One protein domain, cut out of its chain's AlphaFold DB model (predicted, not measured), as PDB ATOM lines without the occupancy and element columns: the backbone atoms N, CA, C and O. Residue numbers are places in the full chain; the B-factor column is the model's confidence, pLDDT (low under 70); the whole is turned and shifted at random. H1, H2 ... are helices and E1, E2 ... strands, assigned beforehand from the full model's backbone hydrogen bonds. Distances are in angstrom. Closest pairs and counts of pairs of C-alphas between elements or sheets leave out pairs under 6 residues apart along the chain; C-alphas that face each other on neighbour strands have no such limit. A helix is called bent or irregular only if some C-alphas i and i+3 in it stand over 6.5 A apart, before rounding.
ATOM      1  N   GLU A   5     185.670 149.888 159.439       72.44
ATOM      2  CA  GLU A   5     185.846 148.546 158.881       72.44
ATOM      3  C   GLU A   5     185.124 148.335 157.537       72.44
ATOM      4  O   GLU A   5     185.579 147.567 156.686       72.44
ATOM      5  N   GLU A   6     184.026 149.056 157.312       74.56
ATOM      6  CA  GLU A   6     183.226 148.992 156.087       74.56
ATOM      7  C   GLU A   6     183.769 149.936 155.002       74.56
ATOM      8  O   GLU A   6     183.450 149.774 153.825       74.56
ATOM      9  N   ALA A   7     184.622 150.902 155.368       73.81
ATOM     10  CA  ALA A   7     185.161 151.906 154.450       73.81
ATOM     11  C   ALA A   7     186.070 151.322 153.366       73.81
ATOM     12  O   ALA A   7     186.263 151.963 152.335       73.81
ATOM     13  N   ASN A   8     186.594 150.109 153.569       69.75
ATOM     14  CA  ASN A   8     187.395 149.380 152.584       69.75
ATOM     15  C   ASN A   8     186.551 148.667 151.512       69.75
ATOM     16  O   ASN A   8     187.089 148.253 150.485       69.75
ATOM     17  N   TRP A   9     185.240 148.546 151.727       73.00
ATOM     18  CA  TRP A   9     184.339 147.820 150.842       73.00
ATOM     19  C   TRP A   9     183.803 148.766 149.776       73.00
ATOM     20  O   TRP A   9     183.066 149.707 150.074       73.00
ATOM     21  N   GLU A  10     184.143 148.491 148.519       74.56
ATOM     22  CA  GLU A  10     183.737 149.327 147.386       74.56
ATOM     23  C   GLU A  10     182.218 149.495 147.299       74.56
ATOM     24  O   GLU A  10     181.711 150.596 147.121       74.56
ATOM     25  N   THR A  11     181.476 148.413 147.527       73.50
ATOM     26  CA  THR A  11     180.010 148.430 147.527       73.50
ATOM     27  C   THR A  11     179.439 149.370 148.587       73.50
ATOM     28  O   THR A  11     178.480 150.092 148.313       73.50
ATOM     29  N   THR A  12     180.031 149.413 149.783       76.56
ATOM     30  CA  THR A  12     179.619 150.338 150.845       76.56
ATOM     31  C   THR A  12     179.893 151.786 150.452       76.56
ATOM     32  O   THR A  12     179.020 152.636 150.635       76.56
ATOM     33  N   ARG A  13     181.070 152.068 149.875       82.06
ATOM     34  CA  ARG A  13     181.425 153.410 149.387       82.06
ATOM     35  C   ARG A  13     180.451 153.881 148.304       82.06
ATOM     36  O   ARG A  13     179.846 154.942 148.455       82.06
ATOM     37  N   GLN A  14     180.202 153.044 147.297       78.94
ATOM     38  CA  GLN A  14     179.300 153.365 146.189       78.94
ATOM     39  C   GLN A  14     177.856 153.595 146.655       78.94
ATOM     40  O   GLN A  14     177.163 154.466 146.137       78.94
ATOM     41  N   ASN A  15     177.387 152.853 147.661       82.38
ATOM     42  CA  ASN A  15     176.046 153.053 148.215       82.38
ATOM     43  C   ASN A  15     175.877 154.433 148.867       82.38
ATOM     44  O   ASN A  15     174.807 155.036 148.757       82.38
ATOM     45  N   VAL A  16     176.912 154.942 149.539       79.62
ATOM     46  CA  VAL A  16     176.870 156.266 150.174       79.62
ATOM     47  C   VAL A  16     176.945 157.386 149.143       79.62
ATOM     48  O   VAL A  16     176.201 158.358 149.272       79.62
ATOM     49  N   ASP A  17     177.760 157.225 148.102       77.31
ATOM     50  CA  ASP A  17     177.783 158.145 146.959       77.31
ATOM     51  C   ASP A  17     176.417 158.199 146.255       77.31
ATOM     52  O   ASP A  17     175.797 159.259 146.140       77.31
ATOM     53  N   ASN A  18     175.865 157.035 145.903       80.75
ATOM     54  CA  ASN A  18     174.548 156.946 145.274       80.75
ATOM     55  C   ASN A  18     173.469 157.628 146.124       80.75
ATOM     56  O   ASN A  18     172.594 158.312 145.588       80.75
ATOM     57  N   TRP A  19     173.514 157.472 147.450       83.12
ATOM     58  CA  TRP A  19     172.597 158.157 148.357       83.12
ATOM     59  C   TRP A  19     172.785 159.683 148.344       83.12
ATOM     60  O   TRP A  19     171.786 160.405 148.281       83.12
ATOM     61  N   LEU A  20     174.027 160.180 148.358       80.62
ATOM     62  CA  LEU A  20     174.317 161.613 148.271       80.62
ATOM     63  C   LEU A  20     173.720 162.199 146.982       80.62
ATOM     64  O   LEU A  20     172.916 163.131 147.046       80.62
ATOM     65  N   GLN A  21     174.062 161.615 145.830       76.50
ATOM     66  CA  GLN A  21     173.664 162.133 144.521       76.50
ATOM     67  C   GLN A  21     172.156 162.043 144.276       76.50
ATOM     68  O   GLN A  21     171.549 162.990 143.775       76.50
ATOM     69  N   SER A  22     171.530 160.920 144.636       77.50
ATOM     70  CA  SER A  22     170.107 160.690 144.352       77.50
ATOM     71  C   SER A  22     169.178 161.326 145.386       77.50
ATOM     72  O   SER A  22     168.144 161.903 145.039       77.50
ATOM     73  N   THR A  23     169.523 161.212 146.669       79.50
ATOM     74  CA  THR A  23     168.589 161.459 147.770       79.50
ATOM     75  C   THR A  23     168.897 162.759 148.488       79.50
ATOM     76  O   THR A  23     167.976 163.533 148.737       79.50
ATOM     77  N   LEU A  24     170.156 163.030 148.840       80.69
ATOM     78  CA  LEU A  24     170.470 164.245 149.594       80.69
ATOM     79  C   LEU A  24     170.360 165.490 148.706       80.69
ATOM     80  O   LEU A  24     169.674 166.443 149.072       80.69
ATOM     81  N   SER A  25     170.944 165.448 147.507       74.69
ATOM     82  CA  SER A  25     170.926 166.575 146.563       74.69
ATOM     83  C   SER A  25     169.519 166.942 146.073       74.69
ATOM     84  O   SER A  25     169.251 168.096 145.743       74.69
ATOM     85  N   SER A  26     168.583 165.986 146.047       78.62
ATOM     86  CA  SER A  26     167.188 166.238 145.659       78.62
ATOM     87  C   SER A  26     166.325 166.809 146.790       78.62
ATOM     88  O   SER A  26     165.261 167.359 146.508       78.62
ATOM     89  N   ARG A  27     166.782 166.722 148.048       81.56
ATOM     90  CA  ARG A  27     166.062 167.188 149.247       81.56
ATOM     91  C   ARG A  27     166.315 168.648 149.616       81.56
ATOM     92  O   ARG A  27     165.695 169.138 150.556       81.56
ATOM     93  N   LEU A  28     167.207 169.345 148.914       82.12
ATOM     94  CA  LEU A  28     167.368 170.785 149.104       82.12
ATOM     95  C   LEU A  28     166.081 171.502 148.674       82.12
ATOM     96  O   LEU A  28     165.697 171.443 147.507       82.12
ATOM     97  N   ASN A  29     165.433 172.180 149.627       80.50
ATOM     98  CA  ASN A  29     164.199 172.938 149.389       80.50
ATOM     99  C   ASN A  29     164.391 174.029 148.326       80.50
ATOM    100  O   ASN A  29     163.526 174.226 147.478       80.50
ATOM    101  N   ASP A  30     165.536 174.710 148.364       84.19
ATOM    102  CA  ASP A  30     165.976 175.641 147.335       84.19
ATOM    103  C   ASP A  30     167.362 175.210 146.855       84.19
ATOM    104  O   ASP A  30     168.333 175.227 147.608       84.19
ATOM    105  N   LYS A  31     167.444 174.803 145.590       81.31
ATOM    106  CA  LYS A  31     168.695 174.349 144.971       81.31
ATOM    107  C   LYS A  31     169.635 175.500 144.616       81.31
ATOM    108  O   LYS A  31     170.791 175.241 144.307       81.31
ATOM    109  N   SER A  32     169.147 176.743 144.623       80.56
ATOM    110  CA  SER A  32     169.939 177.931 144.291       80.56
ATOM    111  C   SER A  32     170.661 178.529 145.499       80.56
ATOM    112  O   SER A  32     171.749 179.075 145.341       80.56
ATOM    113  N   SER A  33     170.084 178.404 146.699       84.38
ATOM    114  CA  SER A  33     170.632 178.973 147.940       84.38
ATOM    115  C   SER A  33     170.940 177.937 149.026       84.38
ATOM    116  O   SER A  33     171.606 178.254 150.013       84.38
ATOM    117  N   GLY A  34     170.468 176.699 148.866       82.19
ATOM    118  CA  GLY A  34     170.736 175.611 149.797       82.19
ATOM    119  C   GLY A  34     172.216 175.236 149.821       82.19
ATOM    120  O   GLY A  34     172.858 175.124 148.780       82.19
ATOM    121  N   ALA A  35     172.743 174.997 151.019       84.50
ATOM    122  CA  ALA A  35     174.115 174.551 151.228       84.50
ATOM    123  C   ALA A  35     174.139 173.133 151.809       84.50
ATOM    124  O   ALA A  35     173.293 172.768 152.630       84.50
ATOM    125  N   ILE A  36     175.136 172.346 151.409       85.06
ATOM    126  CA  ILE A  36     175.425 171.030 151.984       85.06
ATOM    127  C   ILE A  36     176.715 171.158 152.790       85.06
ATOM    128  O   ILE A  36     177.759 171.501 152.242       85.06
ATOM    129  N   LEU A  37     176.643 170.867 154.090       88.19
ATOM    130  CA  LEU A  37     177.809 170.787 154.967       88.19
ATOM    131  C   LEU A  37     178.113 169.319 155.268       88.19
ATOM    132  O   LEU A  37     177.297 168.625 155.876       88.19
ATOM    133  N   CYS A  38     179.294 168.856 154.862       88.12
ATOM    134  CA  CYS A  38     179.793 167.530 155.205       88.12
ATOM    135  C   CYS A  38     180.755 167.636 156.396       88.12
ATOM    136  O   CYS A  38     181.817 168.241 156.288       88.12
ATOM    137  N   LEU A  39     180.373 167.052 157.533       91.38
ATOM    138  CA  LEU A  39     181.207 166.934 158.730       91.38
ATOM    139  C   LEU A  39     181.454 165.455 159.005       91.38
ATOM    140  O   LEU A  39     180.541 164.732 159.407       91.38
ATOM    141  N   MET A  40     182.683 165.007 158.776       89.12
ATOM    142  CA  MET A  40     183.105 163.639 159.051       89.12
ATOM    143  C   MET A  40     184.614 163.570 159.270       89.12
ATOM    144  O   MET A  40     185.346 164.464 158.857       89.12
ATOM    145  N   GLN A  41     185.061 162.487 159.899       89.75
ATOM    146  CA  GLN A  41     186.461 162.081 159.856       89.75
ATOM    147  C   GLN A  41     186.738 161.316 158.560       89.75
ATOM    148  O   GLN A  41     185.871 160.568 158.091       89.75
ATOM    149  N   ARG A  42     187.946 161.451 158.010       90.25
ATOM    150  CA  ARG A  42     188.376 160.635 156.874       90.25
ATOM    151  C   ARG A  42     188.582 159.178 157.295       90.25
ATOM    152  O   ARG A  42     189.128 158.880 158.355       90.25
ATOM    153  N   LEU A  43     188.140 158.262 156.445       88.44
ATOM    154  CA  LEU A  43     188.261 156.813 156.629       88.44
ATOM    155  C   LEU A  43     188.996 156.147 155.464       88.44
ATOM    156  O   LEU A  43     189.650 155.127 155.657       88.44
ATOM    157  N   HIS A  44     188.876 156.701 154.257       83.50
ATOM    158  CA  HIS A  44     189.440 156.136 153.035       83.50
ATOM    159  C   HIS A  44     189.644 157.246 151.994       83.50
ATOM    160  O   HIS A  44     189.010 158.292 152.066       83.50
ATOM    161  N   GLN A  45     190.497 157.045 150.990       81.56
ATOM    162  CA  GLN A  45     190.666 158.057 149.937       81.56
ATOM    163  C   GLN A  45     189.385 158.324 149.163       81.56
ATOM    164  O   GLN A  45     189.058 159.471 148.916       81.56
ATOM    165  N   LEU A  46     188.655 157.254 148.865       79.38
ATOM    166  CA  LEU A  46     187.355 157.264 148.193       79.38
ATOM    167  C   LEU A  46     186.177 157.285 149.181       79.38
ATOM    168  O   LEU A  46     185.112 156.741 148.899       79.38
ATOM    169  N   ASP A  47     186.378 157.809 150.393       86.00
ATOM    170  CA  ASP A  47     185.238 158.125 151.253       86.00
ATOM    171  C   ASP A  47     184.455 159.331 150.710       86.00
ATOM    172  O   ASP A  47     184.844 159.965 149.729       86.00
ATOM    173  N   LEU A  48     183.320 159.643 151.340       85.94
ATOM    174  CA  LEU A  48     182.433 160.708 150.874       85.94
ATOM    175  C   LEU A  48     183.165 162.051 150.731       85.94
ATOM    176  O   LEU A  48     182.996 162.724 149.721       85.94
ATOM    177  N   SER A  49     183.996 162.429 151.707       88.19
ATOM    178  CA  SER A  49     184.808 163.646 151.618       88.19
ATOM    179  C   SER A  49     185.782 163.589 150.448       88.19
ATOM    180  O   SER A  49     185.859 164.553 149.699       88.19
ATOM    181  N   GLY A  50     186.491 162.477 150.254       83.88
ATOM    182  CA  GLY A  50     187.398 162.306 149.121       83.88
ATOM    183  C   GLY A  50     186.723 162.514 147.770       83.88
ATOM    184  O   GLY A  50     187.224 163.274 146.946       83.88
ATOM    185  N   LEU A  51     185.534 161.941 147.585       79.56
ATOM    186  CA  LEU A  51     184.753 162.141 146.368       79.56
ATOM    187  C   LEU A  51     184.298 163.598 146.198       79.56
ATOM    188  O   LEU A  51     184.420 164.170 145.116       79.56
ATOM    189  N   LEU A  52     183.793 164.227 147.264       83.44
ATOM    190  CA  LEU A  52     183.385 165.636 147.223       83.44
ATOM    191  C   LEU A  52     184.554 166.548 146.818       83.44
ATOM    192  O   LEU A  52     184.359 167.482 146.039       83.44
ATOM    193  N   LEU A  53     185.765 166.246 147.290       83.12
ATOM    194  CA  LEU A  53     186.983 166.966 146.917       83.12
ATOM    195  C   LEU A  53     187.352 166.777 145.440       83.12
ATOM    196  O   LEU A  53     187.747 167.749 144.799       83.12
ATOM    197  N   GLU A  54     187.175 165.579 144.874       76.12
ATOM    198  CA  GLU A  54     187.416 165.327 143.442       76.12
ATOM    199  C   GLU A  54     186.480 166.136 142.537       76.12
ATOM    200  O   GLU A  54     186.880 166.580 141.461       76.12
ATOM    201  N   THR A  55     185.245 166.385 142.980       71.19
ATOM    202  CA  THR A  55     184.281 167.183 142.205       71.19
ATOM    203  C   THR A  55     184.585 168.688 142.185       71.19
ATOM    204  O   THR A  55     183.899 169.422 141.477       71.19
ATOM    205  N   ALA A  56     185.591 169.160 142.939       61.16
ATOM    206  CA  ALA A  56     186.095 170.542 142.969       61.16
ATOM    207  C   ALA A  56     185.048 171.653 143.233       61.16
ATOM    208  O   ALA A  56     185.261 172.809 142.871       61.16
ATOM    209  N   THR A  57     183.920 171.329 143.870       76.56
ATOM    210  CA  THR A  57     182.810 172.274 144.127       76.56
ATOM    211  C   THR A  57     182.671 172.703 145.587       76.56
ATOM    212  O   THR A  57     181.855 173.571 145.890       76.56
ATOM    213  N   TYR A  58     183.458 172.116 146.490       84.06
ATOM    214  CA  TYR A  58     183.338 172.316 147.931       84.06
ATOM    215  C   TYR A  58     184.575 172.993 148.510       84.06
ATOM    216  O   TYR A  58     185.705 172.601 148.216       84.06
ATOM    217  N   ASP A  59     184.346 173.951 149.406       86.44
ATOM    218  CA  ASP A  59     185.388 174.455 150.292       86.44
ATOM    219  C   ASP A  59     185.749 173.381 151.323       86.44
ATOM    220  O   ASP A  59     184.879 172.791 151.971       86.44
ATOM    221  N   HIS A  60     187.047 173.134 151.495       88.38
ATOM    222  CA  HIS A  60     187.550 172.100 152.390       88.38
ATOM    223  C   HIS A  60     188.326 172.701 153.557       88.38
ATOM    224  O   HIS A  60     189.342 173.368 153.365       88.38
ATOM    225  N   LEU A  61     187.874 172.403 154.775       90.50
ATOM    226  CA  LEU A  61     188.603 172.688 156.005       90.50
ATOM    227  C   LEU A  61     189.034 171.368 156.648       90.50
ATOM    228  O   LEU A  61     188.204 170.644 157.195       90.50
ATOM    229  N   SER A  62     190.335 171.083 156.600       91.06
ATOM    230  CA  SER A  62     190.947 169.955 157.305       91.06
ATOM    231  C   SER A  62     191.567 170.435 158.614       91.06
ATOM    232  O   SER A  62     192.268 171.442 158.630       91.06
ATOM    233  N   LEU A  63     191.302 169.723 159.711       93.25
ATOM    234  CA  LEU A  63     191.829 170.032 161.042       93.25
ATOM    235  C   LEU A  63     192.520 168.786 161.614       93.25
ATOM    236  O   LEU A  63     191.896 168.035 162.368       93.25
ATOM    237  N   PRO A  64     193.790 168.527 161.254       94.12
ATOM    238  CA  PRO A  64     194.517 167.373 161.765       94.12
ATOM    239  C   PRO A  64     194.791 167.520 163.265       94.12
ATOM    240  O   PRO A  64     195.098 168.618 163.754       94.12
ATOM    241  N   ALA A  65     194.732 166.399 163.988       96.25
ATOM    242  CA  ALA A  65     194.986 166.335 165.425       96.25
ATOM    243  C   ALA A  65     196.364 166.903 165.793       96.25
ATOM    244  O   ALA A  65     196.496 167.580 166.811       96.25
ATOM    245  N   ILE A  66     197.366 166.696 164.933       94.19
ATOM    246  CA  ILE A  66     198.696 167.305 165.013       94.19
ATOM    247  C   ILE A  66     198.940 168.063 163.707       94.19
ATOM    248  O   ILE A  66     198.855 167.478 162.629       94.19
ATOM    249  N   ALA A  67     199.227 169.361 163.786       92.25
ATOM    250  CA  ALA A  67     199.481 170.178 162.603       92.25
ATOM    251  C   ALA A  67     200.714 169.658 161.847       92.25
ATOM    252  O   ALA A  67     201.761 169.432 162.453       92.25
ATOM    253  N   ILE A  68     200.589 169.458 160.535       86.25
ATOM    254  CA  ILE A  68     201.698 168.996 159.684       86.25
ATOM    255  C   ILE A  68     202.613 170.179 159.360       86.25
ATOM    256  O   ILE A  68     203.819 170.113 159.583       86.25
ATOM    257  N   ASP A  69     202.008 171.288 158.941       86.06
ATOM    258  CA  ASP A  69     202.666 172.549 158.628       86.06
ATOM    259  C   ASP A  69     202.107 173.683 159.493       86.06
ATOM    260  O   ASP A  69     201.124 173.521 160.220       86.06
ATOM    261  N   ALA A  70     202.744 174.853 159.430       88.25
ATOM    262  CA  ALA A  70     202.163 176.052 160.018       88.25
ATOM    263  C   ALA A  70     200.905 176.463 159.237       88.25
ATOM    264  O   ALA A  70     200.941 176.581 158.013       88.25
ATOM    265  N   GLU A  71     199.810 176.731 159.943       89.00
ATOM    266  CA  GLU A  71     198.516 177.024 159.328       89.00
ATOM    267  C   GLU A  71     197.814 178.213 159.989       89.00
ATOM    268  O   GLU A  71     198.008 178.526 161.168       89.00
ATOM    269  N   VAL A  72     196.989 178.894 159.189       92.00
ATOM    270  CA  VAL A  72     196.156 180.018 159.617       92.00
ATOM    271  C   VAL A  72     194.714 179.702 159.262       92.00
ATOM    272  O   VAL A  72     194.328 179.730 158.097       92.00
ATOM    273  N   ILE A  73     193.914 179.410 160.280       92.06
ATOM    274  CA  ILE A  73     192.510 179.045 160.126       92.06
ATOM    275  C   ILE A  73     191.662 180.311 160.296       92.06
ATOM    276  O   ILE A  73     191.671 180.908 161.381       92.06
ATOM    277  N   PRO A  74     190.931 180.754 159.258       90.31
ATOM    278  CA  PRO A  74     190.063 181.914 159.363       90.31
ATOM    279  C   PRO A  74     188.859 181.598 160.254       90.31
ATOM    280  O   PRO A  74     188.216 180.556 160.141       90.31
ATOM    281  N   LEU A  75     188.533 182.529 161.141       90.06
ATOM    282  CA  LEU A  75     187.385 182.464 162.033       90.06
ATOM    283  C   LEU A  75     186.427 183.621 161.741       90.06
ATOM    284  O   LEU A  75     186.762 184.637 161.129       90.06
ATOM    285  N   THR A  76     185.206 183.497 162.251       89.69
ATOM    286  CA  THR A  76     184.208 184.562 162.141       89.69
ATOM    287  C   THR A  76     184.692 185.866 162.779       89.69
ATOM    288  O   THR A  76     185.416 185.868 163.785       89.69
ATOM    289  N   ARG A  77     184.209 186.988 162.226       93.44
ATOM    290  CA  ARG A  77     184.501 188.359 162.686       93.44
ATOM    291  C   ARG A  77     185.966 188.778 162.497       93.44
ATOM    292  O   ARG A  77     186.511 189.473 163.347       93.44
ATOM    293  N   GLY A  78     186.599 188.341 161.405       91.56
ATOM    294  CA  GLY A  78     187.966 188.744 161.044       91.56
ATOM    295  C   GLY A  78     189.048 188.201 161.978       91.56
ATOM    296  O   GLY A  78     190.143 188.748 162.031       91.56
ATOM    297  N   ARG A  79     188.735 187.155 162.747       95.56
ATOM    298  CA  ARG A  79     189.692 186.494 163.636       95.56
ATOM    299  C   ARG A  79     190.408 185.380 162.882       95.56
ATOM    300  O   ARG A  79     189.875 184.838 161.920       95.56
ATOM    301  N   SER A  80     191.575 184.994 163.371       94.81
ATOM    302  CA  SER A  80     192.329 183.847 162.877       94.81
ATOM    303  C   SER A  80     192.837 183.011 164.043       94.81
ATOM    304  O   SER A  80     193.121 183.528 165.126       94.81
ATOM    305  N   HIS A  81     192.937 181.706 163.823       93.19
ATOM    306  CA  HIS A  81     193.648 180.794 164.703       93.19
ATOM    307  C   HIS A  81     194.929 180.347 164.004       93.19
ATOM    308  O   HIS A  81     194.890 179.924 162.853       93.19
ATOM    309  N   HIS A  82     196.059 180.492 164.685       94.94
ATOM    310  CA  HIS A  82     197.370 180.158 164.146       94.94
ATOM    311  C   HIS A  82     197.873 178.902 164.832       94.94
ATOM    312  O   HIS A  82     197.857 178.851 166.061       94.94
ATOM    313  N   ARG A  83     198.353 177.944 164.045       94.19
ATOM    314  CA  ARG A  83     199.010 176.739 164.550       94.19
ATOM    315  C   ARG A  83     200.391 176.606 163.931       94.19
ATOM    316  O   ARG A  83     200.598 176.953 162.768       94.19
ATOM    317  N   ARG A  84     201.352 176.130 164.717       94.69
ATOM    318  CA  ARG A  84     202.692 175.758 164.243       94.69
ATOM    319  C   ARG A  84     202.711 174.286 163.843       94.69
ATOM    320  O   ARG A  84     201.950 173.496 164.389       94.69
ATOM    321  N   ALA A  85     203.636 173.903 162.968       90.75
ATOM    322  CA  ALA A  85     203.916 172.493 162.711       90.75
ATOM    323  C   ALA A  85     204.195 171.746 164.034       90.75
ATOM    324  O   ALA A  85     204.924 172.244 164.897       90.75
ATOM    325  N   GLY A  86     203.585 170.575 164.204       89.38
ATOM    326  CA  GLY A  86     203.630 169.764 165.422       89.38
ATOM    327  C   GLY A  86     202.663 170.193 166.534       89.38
ATOM    328  O   GLY A  86     202.567 169.509 167.551       89.38
ATOM    329  N   GLU A  87     201.931 171.300 166.377       96.06
ATOM    330  CA  GLU A  87     200.991 171.769 167.397       96.06
ATOM    331  C   GLU A  87     199.728 170.903 167.437       96.06
ATOM    332  O   GLU A  87     199.082 170.644 166.418       96.06
ATOM    333  N   VAL A  88     199.351 170.463 168.636       96.81
ATOM    334  CA  VAL A  88     198.157 169.643 168.865       96.81
ATOM    335  C   VAL A  88     196.893 170.500 168.784       96.81
ATOM    336  O   VAL A  88     196.837 171.577 169.370       96.81
ATOM    337  N   LEU A  89     195.862 170.006 168.093       95.38
ATOM    338  CA  LEU A  89     194.611 170.728 167.838       95.38
ATOM    339  C   LEU A  89     193.841 171.048 169.124       95.38
ATOM    340  O   LEU A  89     193.303 172.142 169.272       95.38
ATOM    341  N   HIS A  90     193.774 170.093 170.057       94.94
ATOM    342  CA  HIS A  90     193.057 170.271 171.320       94.94
ATOM    343  C   HIS A  90     193.809 169.639 172.508       94.94
ATOM    344  O   HIS A  90     193.364 168.629 173.065       94.94
ATOM    345  N   PRO A  91     194.917 170.253 172.973       94.75
ATOM    346  CA  PRO A  91     195.811 169.657 173.970       94.75
ATOM    347  C   PRO A  91     195.131 169.299 175.297       94.75
ATOM    348  O   PRO A  91     195.523 168.341 175.946       94.75
ATOM    349  N   ALA A  92     194.094 170.042 175.700       95.69
ATOM    350  CA  ALA A  92     193.355 169.776 176.938       95.69
ATOM    351  C   ALA A  92     192.467 168.518 176.878       95.69
ATOM    352  O   ALA A  92     192.035 168.027 177.916       95.69
ATOM    353  N   ARG A  93     192.161 168.028 175.672       94.31
ATOM    354  CA  ARG A  93     191.315 166.846 175.449       94.31
ATOM    355  C   ARG A  93     192.182 165.645 175.104       94.31
ATOM    356  O   ARG A  93     192.030 164.593 175.708       94.31
ATOM    357  N   GLU A  94     193.098 165.838 174.162       95.31
ATOM    358  CA  GLU A  94     193.994 164.809 173.640       95.31
ATOM    359  C   GLU A  94     195.417 165.383 173.580       95.31
ATOM    360  O   GLU A  94     195.835 165.889 172.539       95.31
ATOM    361  N   PRO A  95     196.163 165.376 174.701       96.94
ATOM    362  CA  PRO A  95     197.566 165.776 174.713       96.94
ATOM    363  C   PRO A  95     198.406 164.940 173.742       96.94
ATOM    364  O   PRO A  95     198.053 163.804 173.427       96.94
ATOM    365  N   LEU A  96     199.577 165.451 173.342       95.31
ATOM    366  CA  LEU A  96     200.461 164.756 172.396       95.31
ATOM    367  C   LEU A  96     200.783 163.315 172.828       95.31
ATOM    368  O   LEU A  96     200.710 162.411 172.007       95.31
ATOM    369  N   ALA A  97     201.071 163.090 174.113       95.56
ATOM    370  CA  ALA A  97     201.348 161.751 174.637       95.56
ATOM    371  C   ALA A  97     200.178 160.774 174.408       95.56
ATOM    372  O   ALA A  97     200.396 159.647 173.978       95.56
ATOM    373  N   VAL A  98     198.938 161.235 174.603       96.62
ATOM    374  CA  VAL A  98     197.732 160.433 174.353       96.62
ATOM    375  C   VAL A  98     197.573 160.151 172.861       96.62
ATOM    376  O   VAL A  98     197.249 159.033 172.479       96.62
ATOM    377  N   LEU A  99     197.839 161.133 171.995       95.56
ATOM    378  CA  LEU A  99     197.782 160.929 170.544       95.56
ATOM    379  C   LEU A  99     198.824 159.914 170.057       95.56
ATOM    380  O   LEU A  99     198.523 159.120 169.168       95.56
ATOM    381  N   GLU A 100     200.020 159.900 170.648       90.19
ATOM    382  CA  GLU A 100     201.042 158.891 170.346       90.19
ATOM    383  C   GLU A 100     200.629 157.488 170.826       90.19
ATOM    384  O   GLU A 100     200.797 156.517 170.088       90.19
ATOM    385  N   GLU A 101     200.009 157.367 172.005       89.81
ATOM    386  CA  GLU A 101     199.438 156.099 172.487       89.81
ATOM    387  C   GLU A 101     198.315 155.592 171.573       89.81
ATOM    388  O   GLU A 101     198.290 154.420 171.188       89.81
ATOM    389  N   VAL A 102     197.409 156.484 171.160       90.31
ATOM    390  CA  VAL A 102     196.333 156.165 170.215       90.31
ATOM    391  C   VAL A 102     196.914 155.711 168.879       90.31
ATOM    392  O   VAL A 102     196.491 154.679 168.354       90.31
ATOM    393  N   ARG A 103     197.921 156.420 168.347       83.75
ATOM    394  CA  ARG A 103     198.621 156.041 167.111       83.75
ATOM    395  C   ARG A 103     199.234 154.648 167.214       83.75
ATOM    396  O   ARG A 103     199.094 153.863 166.274       83.75
ATOM    397  N   ALA A 104     199.890 154.337 168.333       71.94
ATOM    398  CA  ALA A 104     200.481 153.025 168.575       71.94
ATOM    399  C   ALA A 104     199.413 151.922 168.662       71.94
ATOM    400  O   ALA A 104     199.608 150.839 168.116       71.94
ATOM    401  N   SER A 105     198.265 152.202 169.289       75.25
ATOM    402  CA  SER A 105     197.189 151.221 169.468       75.25
ATOM    403  C   SER A 105     196.387 150.939 168.196       75.25
ATOM    404  O   SER A 105     196.028 149.788 167.961       75.25
ATOM    405  N   MET A 106     196.039 151.961 167.407       85.56
ATOM    406  CA  MET A 106     195.165 151.800 166.231       85.56
ATOM    407  C   MET A 106     195.930 151.563 164.921       85.56
ATOM    408  O   MET A 106     195.328 151.229 163.896       85.56
ATOM    409  N   GLY A 107     197.250 151.767 164.948       76.19
ATOM    410  CA  GLY A 107     198.129 151.704 163.788       76.19
ATOM    411  C   GLY A 107     198.196 153.020 163.009       76.19
ATOM    412  O   GLY A 107     197.225 153.774 162.901       76.19
ATOM    413  N   SER A 108     199.362 153.288 162.411       76.62
ATOM    414  CA  SER A 108     199.654 154.565 161.745       76.62
ATOM    415  C   SER A 108     198.723 154.881 160.574       76.62
ATOM    416  O   SER A 108     198.394 156.042 160.370       76.62
ATOM    417  N   ALA A 109     198.271 153.876 159.816       71.81
ATOM    418  CA  ALA A 109     197.367 154.089 158.683       71.81
ATOM    419  C   ALA A 109     195.985 154.585 159.142       71.81
ATOM    420  O   ALA A 109     195.487 155.595 158.645       71.81
ATOM    421  N   SER A 110     195.401 153.918 160.141       80.38
ATOM    422  CA  SER A 110     194.115 154.305 160.727       80.38
ATOM    423  C   SER A 110     194.208 155.656 161.437       80.38
ATOM    424  O   SER A 110     193.283 156.457 161.339       80.38
ATOM    425  N   PHE A 111     195.334 155.931 162.106       86.12
ATOM    426  CA  PHE A 111     195.603 157.231 162.716       86.12
ATOM    427  C   PHE A 111     195.713 158.342 161.664       86.12
ATOM    428  O   PHE A 111     195.090 159.391 161.812       86.12
ATOM    429  N   ASN A 112     196.451 158.116 160.574       85.50
ATOM    430  CA  ASN A 112     196.591 159.107 159.507       85.50
ATOM    431  C   ASN A 112     195.240 159.440 158.863       85.50
ATOM    432  O   ASN A 112     194.914 160.613 158.703       85.50
ATOM    433  N   ALA A 113     194.406 158.432 158.598       88.44
ATOM    434  CA  ALA A 113     193.052 158.662 158.109       88.44
ATOM    435  C   ALA A 113     192.195 159.423 159.139       88.44
ATOM    436  O   ALA A 113     191.733 160.528 158.868       88.44
ATOM    437  N   GLN A 114     192.012 158.867 160.340       91.56
ATOM    438  CA  GLN A 114     190.987 159.347 161.273       91.56
ATOM    439  C   GLN A 114     191.398 160.585 162.073       91.56
ATOM    440  O   GLN A 114     190.541 161.410 162.376       91.56
ATOM    441  N   TYR A 115     192.681 160.727 162.413       93.94
ATOM    442  CA  TYR A 115     193.192 161.824 163.242       93.94
ATOM    443  C   TYR A 115     193.913 162.887 162.414       93.94
ATOM    444  O   TYR A 115     193.726 164.074 162.672       93.94
ATOM    445  N   GLN A 116     194.687 162.501 161.395       93.31
ATOM    446  CA  GLN A 116     195.383 163.468 160.530       93.31
ATOM    447  C   GLN A 116     194.572 163.896 159.297       93.31
ATOM    448  O   GLN A 116     195.017 164.785 158.578       93.31
ATOM    449  N   GLN A 117     193.386 163.318 159.066       92.44
ATOM    450  CA  GLN A 117     192.545 163.578 157.885       92.44
ATOM    451  C   GLN A 117     193.253 163.303 156.542       92.44
ATOM    452  O   GLN A 117     192.858 163.835 155.502       92.44
TER     453      GLN A 117
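This is residues 5 to 117 of the 255 residues of the protein "Terminase_6C domain-containing protein" of Croceicoccus marinus (UniProt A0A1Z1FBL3). A flat, open spread of parts: the long helix H1 and the short H2 form one side, and the two-strand hairpin of E1 and E2 and a V of H3 and H4 form the other, with long links between. The printed part has 113 residues, with four named helices and two named strands in the order H1, H2, E1, E2, H3, H4. The small sheet, E1 - E2, is antiparallel; the class is mostly helix, but under half of the residues are in named elements. The whole is loose, with a radius of gyration of the C-alphas of 16.7 A and spans of 44 by 41 by 22 A.

H1, residues 10 to 27, begins at C-alpha 10 (183.737, 149.327, 147.386) and is 25.2 A long, with a kink of 25 degrees near residue 21. It is neither bent nor irregular, but only just: C-alphas 21 and 24 are 6.4 A apart. H2 is residues 48 to 54, E1 71 to 75, E2 79 to 83. H3, residues 96 to 106, is 15.3 A long, and H4, residues 108 to 114, ends at C-alpha 114 (190.987, 159.347, 161.273).

H1, with residues 13 to 17 alone, only just touches H2, with 3 pairs of C-alphas within 8 A; the closest are those of Asp 17 and Leu 48, 6.6 A apart. Their lines are about perpendicular, at 80 degrees. The hairpin E1 and E2 has N 73 and O 81 within hydrogen-bond range at 2.8 A. H3 and H4 are close but not clearly touching; their closest C-alphas, of Arg 103 and Phe 111, are 5.5 A apart. H2 and H4 are apart. In H2, H3 and H4 every O i to N i+4 pair is within hydrogen-bond range, in H1 12 of 14.

The C-alphas farthest apart, of Asp 30 and Ala 97, are 46.8 A apart. The printed part has no cut. The links H1 to H2, H2 to E1 and E2 to H3 are long. The pLDDT is under 70 at residues 8 and 56.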